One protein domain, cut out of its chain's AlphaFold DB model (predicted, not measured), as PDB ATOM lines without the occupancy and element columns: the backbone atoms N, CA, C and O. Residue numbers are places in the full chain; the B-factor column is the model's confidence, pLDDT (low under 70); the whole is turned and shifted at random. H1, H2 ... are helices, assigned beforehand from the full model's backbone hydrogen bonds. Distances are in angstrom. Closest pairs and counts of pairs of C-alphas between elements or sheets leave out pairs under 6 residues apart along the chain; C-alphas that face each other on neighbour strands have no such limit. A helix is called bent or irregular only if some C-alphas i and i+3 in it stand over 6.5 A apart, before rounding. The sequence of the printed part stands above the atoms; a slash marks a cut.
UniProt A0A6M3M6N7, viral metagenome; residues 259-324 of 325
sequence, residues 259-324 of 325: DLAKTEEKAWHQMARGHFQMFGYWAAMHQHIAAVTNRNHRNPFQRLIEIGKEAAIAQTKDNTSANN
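This is residues 259 to 324 of the 325 residues of a protein of viral metagenome (UniProt A0A6M3M6N7). A helical hairpin of H1 and H2 makes a small body, and a long helix, H3, leaves it as an arm, with residues 306 to 324 sticking out free of everything else. After H2 the chain folds back along the hairpin before H3 begins, and the arm makes much of the length. The printed part has 66 residues with three named helices in the order H1, H2, H3 and no named strand; the class is all helix. The whole is loose, with a radius of gyration of the C-alphas of 15.6 A, and its flat outline spans 51 by 29 by 15 A.

H1, residues 259 to 272, is joined by a tight link of 4 residues to H2, residues 277 to 293. The two form a helical hairpin: they run opposite ways at a shallow tilt of 18 degrees, with their centres 12.1 A apart. H1 and H2 touch, with 6 pairs of C-alphas within 8 A, and the closest C-alphas are those of Ala 267 and Trp 282, 6.8 A apart. H1 touches H2 with residues 267 to 271 alone, and H2 touches H1 with residues 278 to 282 alone. A short link of 8 residues leads from H2 to H3, residues 302 to 322. H3 touches no helix: it is apart from H1 and apart from H2. In H1 and H3 every O i to N i+4 pair is within hydrogen-bond range; in H2 it is 12 of 13.

H1 begins at C-alpha 259, at (163.731, 178.910, 141.772), and measures 20.1 A from first to last C-alpha. H2 begins at C-alpha 277, at (170.647, 184.413, 160.915), and measures 25.5 A. H2 is neither bent nor irregular, but only just: C-alphas 277 and 280 are 6.1 A apart. H3, the longest helix with 21 residues, measures 31.0 A and ends at C-alpha 322, at (189.924, 206.191, 171.670).

The C-alphas of Asp 259 and Asn 324, the first and last printed residues, are the two farthest apart, at 51.8 A. Residues 306 to 324, of which 306 to 322 belong to H3, stand free. The body without them has 47 residues, spans 32 by 21 by 16 A and has a radius of gyration of 10.6 A. The printed part has no cut, and neither link is long. The mean pLDDT of the printed part is 78.8, and one residue, Phe 279, is under 70.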
ATOM      1  N   ASP A 259     163.599 179.381 140.388       71.69
ATOM      2  CA  ASP A 259     163.731 178.910 141.772       71.69
ATOM      3  C   ASP A 259     164.690 179.807 142.563       71.69
ATOM      4  O   ASP A 259     164.390 180.165 143.706       71.69
ATOM      5  N   LEU A 260     165.795 180.232 141.936       74.94
ATOM      6  CA  LEU A 260     166.744 181.204 142.480       74.94
ATOM      7  C   LEU A 260     166.086 182.560 142.762       74.94
ATOM      8  O   LEU A 260     166.195 183.058 143.878       74.94
ATOM      9  N   ALA A 261     165.341 183.127 141.810       77.88
ATOM     10  CA  ALA A 261     164.658 184.411 142.002       77.88
ATOM     11  C   ALA A 261     163.635 184.367 143.155       77.88
ATOM     12  O   ALA A 261     163.564 185.266 143.991       77.88
ATOM     13  N   LYS A 262     162.871 183.277 143.251       77.06
ATOM     14  CA  LYS A 262     161.867 183.068 144.304       77.06
ATOM     15  C   LYS A 262     162.496 182.834 145.672       77.06
ATOM     16  O   LYS A 262     161.929 183.206 146.703       77.06
ATOM     17  N   THR A 263     163.653 182.178 145.712       76.19
ATOM     18  CA  THR A 263     164.410 182.023 146.955       76.19
ATOM     19  C   THR A 263     165.078 183.322 147.386       76.19
ATOM     20  O   THR A 263     165.034 183.641 148.574       76.19
ATOM     21  N   GLU A 264     165.591 184.111 146.445       81.38
ATOM     22  CA  GLU A 264     166.095 185.458 146.700       81.38
ATOM     23  C   GLU A 264     165.001 186.365 147.288       81.38
ATOM     24  O   GLU A 264     165.209 186.989 148.328       81.38
ATOM     25  N   GLU A 265     163.801 186.380 146.703       81.81
ATOM     26  CA  GLU A 265     162.659 187.153 147.212       81.81
ATOM     27  C   GLU A 265     162.307 186.768 148.660       81.81
ATOM     28  O   GLU A 265     162.123 187.627 149.528       81.81
ATOM     29  N   LYS A 266     162.284 185.464 148.968       79.25
ATOM     30  CA  LYS A 266     162.060 184.979 150.339       79.25
ATOM     31  C   LYS A 266     163.168 185.414 151.291       79.25
ATOM     32  O   LYS A 266     162.873 185.729 152.444       79.25
ATOM     33  N   ALA A 267     164.418 185.417 150.842       77.12
ATOM     34  CA  ALA A 267     165.552 185.859 151.641       77.12
ATOM     35  C   ALA A 267     165.452 187.358 151.974       77.12
ATOM     36  O   ALA A 267     165.612 187.731 153.139       77.12
ATOM     37  N   TRP A 268     165.082 188.197 151.000       79.38
ATOM     38  CA  TRP A 268     164.780 189.615 151.224       79.38
ATOM     39  C   TRP A 268     163.633 189.815 152.215       79.38
ATOM     40  O   TRP A 268     163.749 190.613 153.145       79.38
ATOM     41  N   HIS A 269     162.557 189.036 152.085       81.38
ATOM     42  CA  HIS A 269     161.407 189.126 152.989       81.38
ATOM     43  C   HIS A 269     161.745 188.725 154.430       81.38
ATOM     44  O   HIS A 269     161.253 189.326 155.384       81.38
ATOM     45  N   GLN A 270     162.612 187.725 154.612       77.94
ATOM     46  CA  GLN A 270     163.105 187.323 155.933       77.94
ATOM     47  C   GLN A 270     164.045 188.365 156.545       77.94
ATOM     48  O   GLN A 270     163.964 188.633 157.745       77.94
ATOM     49  N   MET A 271     164.893 188.998 155.729       77.25
ATOM     50  CA  MET A 271     165.728 190.115 156.174       77.25
ATOM     51  C   MET A 271     164.894 191.310 156.630       77.25
ATOM     52  O   MET A 271     165.160 191.855 157.697       77.25
ATOM     53  N   ALA A 272     163.847 191.671 155.885       79.06
ATOM     54  CA  ALA A 272     162.937 192.752 156.264       79.06
ATOM     55  C   ALA A 272     162.242 192.503 157.618       79.06
ATOM     56  O   ALA A 272     161.834 193.444 158.292       79.06
ATOM     57  N   ARG A 273     162.136 191.237 158.043       83.19
ATOM     58  CA  ARG A 273     161.576 190.822 159.339       83.19
ATOM     59  C   ARG A 273     162.614 190.706 160.460       83.19
ATOM     60  O   ARG A 273     162.263 190.297 161.561       83.19
ATOM     61  N   GLY A 274     163.880 191.039 160.201       82.19
ATOM     62  CA  GLY A 274     164.952 191.009 161.200       82.19
ATOM     63  C   GLY A 274     165.557 189.626 161.462       82.19
ATOM     64  O   GLY A 274     166.328 189.461 162.406       82.19
ATOM     65  N   HIS A 275     165.266 188.615 160.634       81.00
ATOM     66  CA  HIS A 275     165.850 187.276 160.777       81.00
ATOM     67  C   HIS A 275     167.236 187.179 160.116       81.00
ATOM     68  O   HIS A 275     167.450 186.417 159.172       81.00
ATOM     69  N   PHE A 276     168.209 187.933 160.633       74.75
ATOM     70  CA  PHE A 276     169.563 188.029 160.067       74.75
ATOM     71  C   PHE A 276     170.342 186.704 160.060       74.75
ATOM     72  O   PHE A 276     171.211 186.514 159.216       74.75
ATOM     73  N   GLN A 277     170.015 185.743 160.930       72.69
ATOM     74  CA  GLN A 277     170.647 184.413 160.915       72.69
ATOM     75  C   GLN A 277     170.390 183.652 159.604       72.69
ATOM     76  O   GLN A 277     171.249 182.904 159.139       72.69
ATOM     77  N   MET A 278     169.246 183.891 158.955       71.00
ATOM     78  CA  MET A 278     168.915 183.257 157.677       71.00
ATOM     79  C   MET A 278     169.770 183.794 156.523       71.00
ATOM     80  O   MET A 278     169.948 183.103 155.525       71.00
ATOM     81  N   PHE A 279     170.350 184.990 156.662       69.81
ATOM     82  CA  PHE A 279     171.191 185.614 155.641       69.81
ATOM     83  C   PHE A 279     172.449 184.798 155.331       69.81
ATOM     84  O   PHE A 279     172.756 184.548 154.167       69.81
ATOM     85  N   GLY A 280     173.156 184.341 156.371       71.50
ATOM     86  CA  GLY A 280     174.369 183.537 156.204       71.50
ATOM     87  C   GLY A 280     174.086 182.218 155.483       71.50
ATOM     88  O   GLY A 280     174.838 181.818 154.596       71.50
ATOM     89  N   TYR A 281     172.951 181.590 155.801       75.50
ATOM     90  CA  TYR A 281     172.497 180.369 155.140       75.50
ATOM     91  C   TYR A 281     172.179 180.604 153.654       75.50
ATOM     92  O   TYR A 281     172.615 179.838 152.793       75.50
ATOM     93  N   TRP A 282     171.497 181.710 153.336       75.56
ATOM     94  CA  TRP A 282     171.164 182.078 151.958       75.56
ATOM     95  C   TRP A 282     172.394 182.407 151.108       75.56
ATOM     96  O   TRP A 282     172.504 181.928 149.979       75.56
ATOM     97  N   ALA A 283     173.347 183.165 151.651       73.31
ATOM     98  CA  ALA A 283     174.591 183.481 150.956       73.31
ATOM     99  C   ALA A 283     175.416 182.215 150.647       73.31
ATOM    100  O   ALA A 283     175.951 182.083 149.543       73.31
ATOM    101  N   ALA A 284     175.461 181.257 151.583       75.06
ATOM    102  CA  ALA A 284     176.142 179.977 151.396       75.06
ATOM    103  C   ALA A 284     175.471 179.104 150.319       75.06
ATOM    104  O   ALA A 284     176.161 178.558 149.456       75.06
ATOM    105  N   MET A 285     174.132 179.016 150.309       75.94
ATOM    106  CA  MET A 285     173.395 178.304 149.253       75.94
ATOM    107  C   MET A 285     173.662 178.905 147.869       75.94
ATOM    108  O   MET A 285     173.898 178.165 146.917       75.94
ATOM    109  N   HIS A 286     173.678 180.233 147.753       76.19
ATOM    110  CA  HIS A 286     173.891 180.906 146.472       76.19
ATOM    111  C   HIS A 286     175.310 180.676 145.922       76.19
ATOM    112  O   HIS A 286     175.482 180.423 144.730       76.19
ATOM    113  N   GLN A 287     176.331 180.699 146.788       75.44
ATOM    114  CA  GLN A 287     177.704 180.346 146.406       75.44
ATOM    115  C   GLN A 287     177.825 178.876 145.988       75.44
ATOM    116  O   GLN A 287     178.498 178.574 145.004       75.44
ATOM    117  N   HIS A 288     177.146 177.966 146.693       74.88
ATOM    118  CA  HIS A 288     177.138 176.548 146.343       74.88
ATOM    119  C   HIS A 288     176.495 176.301 144.970       74.88
ATOM    120  O   HIS A 288     177.056 175.581 144.147       74.88
ATOM    121  N   ILE A 289     175.363 176.950 144.679       73.88
ATOM    122  CA  ILE A 289     174.688 176.831 143.379       73.88
ATOM    123  C   ILE A 289     175.557 177.410 142.253       73.88
ATOM    124  O   ILE A 289     175.687 176.775 141.204       73.88
ATOM    125  N   ALA A 290     176.207 178.558 142.466       72.38
ATOM    126  CA  ALA A 290     177.141 179.128 141.492       72.38
ATOM    127  C   ALA A 290     178.320 178.178 141.200       72.38
ATOM    128  O   ALA A 290     178.679 177.974 140.040       72.38
ATOM    129  N   ALA A 291     178.869 177.527 142.234       75.44
ATOM    130  CA  ALA A 291     179.957 176.561 142.091       75.44
ATOM    131  C   ALA A 291     179.538 175.291 141.325       75.44
ATOM    132  O   ALA A 291     180.279 174.817 140.469       75.44
ATOM    133  N   VAL A 292     178.345 174.749 141.599       74.44
ATOM    134  CA  VAL A 292     177.861 173.504 140.970       74.44
ATOM    135  C   VAL A 292     177.431 173.719 139.518       74.44
ATOM    136  O   VAL A 292     177.592 172.831 138.683       74.44
ATOM    137  N   THR A 293     176.888 174.891 139.192       76.50
ATOM    138  CA  THR A 293     176.350 175.163 137.849       76.50
ATOM    139  C   THR A 293     177.355 175.761 136.878       76.50
ATOM    140  O   THR A 293     177.044 175.884 135.692       76.50
ATOM    141  N   ASN A 294     178.548 176.130 137.356       77.00
ATOM    142  CA  ASN A 294     179.576 176.842 136.590       77.00
ATOM    143  C   ASN A 294     179.049 178.140 135.938       77.00
ATOM    144  O   ASN A 294     179.598 178.637 134.954       77.00
ATOM    145  N   ARG A 295     177.943 178.678 136.468       75.56
ATOM    146  CA  ARG A 295     177.338 179.941 136.055       75.56
ATOM    147  C   ARG A 295     177.723 181.000 137.070       75.56
ATOM    148  O   ARG A 295     177.534 180.830 138.274       75.56
ATOM    149  N   ASN A 296     178.242 182.115 136.573       74.25
ATOM    150  CA  ASN A 296     178.674 183.221 137.412       74.25
ATOM    151  C   ASN A 296     177.461 184.076 137.824       74.25
ATOM    152  O   ASN A 296     177.242 185.169 137.302       74.25
ATOM    153  N   HIS A 297     176.614 183.540 138.705       72.25
ATOM    154  CA  HIS A 297     175.478 184.277 139.248       72.25
ATOM    155  C   HIS A 297     175.982 185.339 140.229       72.25
ATOM    156  O   HIS A 297     176.635 185.025 141.226       72.25
ATOM    157  N   ARG A 298     175.671 186.610 139.954       75.50
ATOM    158  CA  ARG A 298     176.001 187.722 140.852       75.50
ATOM    159  C   ARG A 298     175.312 187.492 142.198       75.50
ATOM    160  O   ARG A 298     174.112 187.248 142.230       75.50
ATOM    161  N   ASN A 299     176.063 187.561 143.298       76.62
ATOM    162  CA  ASN A 299     175.488 187.423 144.634       76.62
ATOM    163  C   ASN A 299     174.546 188.616 144.899       76.62
ATOM    164  O   ASN A 299     175.030 189.754 144.925       76.62
ATOM    165  N   PRO A 300     173.240 188.389 145.122       76.06
ATOM    166  CA  PRO A 300     172.275 189.473 145.307       76.06
ATOM    167  C   PRO A 300     172.547 190.308 146.566       76.06
ATOM    168  O   PRO A 300     172.141 191.463 146.660       76.06
ATOM    169  N   PHE A 301     173.313 189.764 147.513       77.06
ATOM    170  CA  PHE A 301     173.661 190.420 148.770       77.06
ATOM    171  C   PHE A 301     175.058 191.033 148.794       77.06
ATOM    172  O   PHE A 301     175.495 191.521 149.837       77.06
ATOM    173  N   GLN A 302     175.772 191.026 147.666       80.69
ATOM    174  CA  GLN A 302     177.139 191.539 147.588       80.69
ATOM    175  C   GLN A 302     177.257 192.954 148.171       80.69
ATOM    176  O   GLN A 302     178.168 193.227 148.951       80.69
ATOM    177  N   ARG A 303     176.285 193.824 147.875       81.00
ATOM    178  CA  ARG A 303     176.288 195.207 148.358       81.00
ATOM    179  C   ARG A 303     176.119 195.320 149.876       81.00
ATOM    180  O   ARG A 303     176.765 196.155 150.496       81.00
ATOM    181  N   LEU A 304     175.284 194.479 150.486       78.44
ATOM    182  CA  LEU A 304     175.111 194.461 151.944       78.44
ATOM    183  C   LEU A 304     176.382 193.982 152.651       78.44
ATOM    184  O   LEU A 304     176.750 194.521 153.690       78.44
ATOM    185  N   ILE A 305     177.075 193.003 152.064       77.62
ATOM    186  CA  ILE A 305     178.359 192.514 152.577       77.62
ATOM    187  C   ILE A 305     179.416 193.624 152.522       77.62
ATOM    188  O   ILE A 305     180.179 193.783 153.473       77.62
ATOM    189  N   GLU A 306     179.466 194.397 151.434       82.75
ATOM    190  CA  GLU A 306     180.364 195.554 151.301       82.75
ATOM    191  C   GLU A 306     180.092 196.610 152.380       82.75
ATOM    192  O   GLU A 306     181.014 196.980 153.103       82.75
ATOM    193  N   ILE A 307     178.829 197.002 152.573       84.88
ATOM    194  CA  ILE A 307     178.434 197.977 153.606       84.88
ATOM    195  C   ILE A 307     178.795 197.473 155.012       84.88
ATOM    196  O   ILE A 307     179.316 198.225 155.834       84.88
ATOM    197  N   GLY A 308     178.571 196.185 155.296       82.06
ATOM    198  CA  GLY A 308     178.949 195.586 156.578       82.06
ATOM    199  C   GLY A 308     180.458 195.644 156.841       82.06
ATOM    200  O   GLY A 308     180.880 195.930 157.961       82.06
ATOM    201  N   LYS A 309     181.283 195.431 155.807       82.38
ATOM    202  CA  LYS A 309     182.745 195.574 155.903       82.38
ATOM    203  C   LYS A 309     183.159 197.022 156.151       82.38
ATOM    204  O   LYS A 309     184.011 197.261 157.001       82.38
ATOM    205  N   GLU A 310     182.555 197.971 155.439       90.31
ATOM    206  CA  GLU A 310     182.810 199.407 155.621       90.31
ATOM    207  C   GLU A 310     182.500 199.847 157.062       90.31
ATOM    208  O   GLU A 310     183.329 200.500 157.700       90.31
ATOM    209  N   ALA A 311     181.361 199.415 157.613       87.31
ATOM    210  CA  ALA A 311     180.959 199.722 158.986       87.31
ATOM    211  C   ALA A 311     181.899 199.105 160.039       87.31
ATOM    212  O   ALA A 311     182.275 199.776 161.001       87.31
ATOM    213  N   ALA A 312     182.324 197.852 159.847       84.12
ATOM    214  CA  ALA A 312     183.277 197.196 160.744       84.12
ATOM    215  C   ALA A 312     184.637 197.917 160.760       84.12
ATOM    216  O   ALA A 312     185.221 198.127 161.824       84.12
ATOM    217  N   ILE A 313     185.118 198.354 159.590       91.56
ATOM    218  CA  ILE A 313     186.356 199.134 159.474       91.56
ATOM    219  C   ILE A 313     186.220 200.479 160.202       91.56
ATOM    220  O   ILE A 313     187.144 200.877 160.912       91.56
ATOM    221  N   ALA A 314     185.084 201.170 160.070       89.06
ATOM    222  CA  ALA A 314     184.841 202.430 160.775       89.06
ATOM    223  C   ALA A 314     184.912 202.255 162.305       89.06
ATOM    224  O   ALA A 314     185.676 202.960 162.958       89.06
ATOM    225  N   GLN A 315     184.248 201.236 162.861       87.44
ATOM    226  CA  GLN A 315     184.300 200.952 164.303       87.44
ATOM    227  C   GLN A 315     185.717 200.639 164.803       87.44
ATOM    228  O   GLN A 315     186.110 201.072 165.884       87.44
ATOM    229  N   THR A 316     186.516 199.903 164.021       91.19
ATOM    230  CA  THR A 316     187.912 199.634 164.406       91.19
ATOM    231  C   THR A 316     188.770 200.896 164.433       91.19
ATOM    232  O   THR A 316     189.655 201.002 165.283       91.19
ATOM    233  N   LYS A 317     188.504 201.871 163.554       89.12
ATOM    234  CA  LYS A 317     189.197 203.166 163.569       89.12
ATOM    235  C   LYS A 317     188.818 203.980 164.801       89.12
ATOM    236  O   LYS A 317     189.724 204.424 165.498       89.12
ATOM    237  N   ASP A 318     187.529 204.073 165.124       86.75
ATOM    238  CA  ASP A 318     187.056 204.825 166.294       86.75
ATOM    239  C   ASP A 318     187.617 204.252 167.608       86.75
ATOM    240  O   ASP A 318     188.106 204.996 168.459       86.75
ATOM    241  N   ASN A 319     187.666 202.921 167.741       85.50
ATOM    242  CA  ASN A 319     188.259 202.258 168.908       85.50
ATOM    243  C   ASN A 319     189.781 202.465 169.009       85.50
ATOM    244  O   ASN A 319     190.330 202.536 170.106       85.50
ATOM    245  N   THR A 320     190.479 202.565 167.873       84.81
ATOM    246  CA  THR A 320     191.929 202.821 167.850       84.81
ATOM    247  C   THR A 320     192.238 204.276 168.202       84.81
ATOM    248  O   THR A 320     193.222 204.548 168.883       84.81
ATOM    249  N   SER A 321     191.384 205.214 167.785       80.75
ATOM    250  CA  SER A 321     191.482 206.623 168.174       80.75
ATOM    251  C   SER A 321     191.208 206.831 169.664       80.75
ATOM    252  O   SER A 321     191.928 207.598 170.289       80.75
ATOM    253  N   ALA A 322     190.242 206.109 170.243       77.00
ATOM    254  CA  ALA A 322     189.924 206.191 171.670       77.00
ATOM    255  C   ALA A 322     191.033 205.641 172.588       77.00
ATOM    256  O   ALA A 322     191.202 206.132 173.697       77.00
ATOM    257  N   ASN A 323     191.807 204.651 172.132       77.00
ATOM    258  CA  ASN A 323     192.909 204.069 172.911       77.00
ATOM    259  C   ASN A 323     194.220 204.878 172.852       77.00
ATOM    260  O   ASN A 323     195.147 204.572 173.597       77.00
ATOM    261  N   ASN A 324     194.317 205.874 171.965       74.50
ATOM    262  CA  ASN A 324     195.509 206.715 171.790       74.50
ATOM    263  C   ASN A 324     195.370 208.116 172.428       74.50
ATOM    264  O   ASN A 324     196.262 208.947 172.255       74.50
TER     265      ASN A 324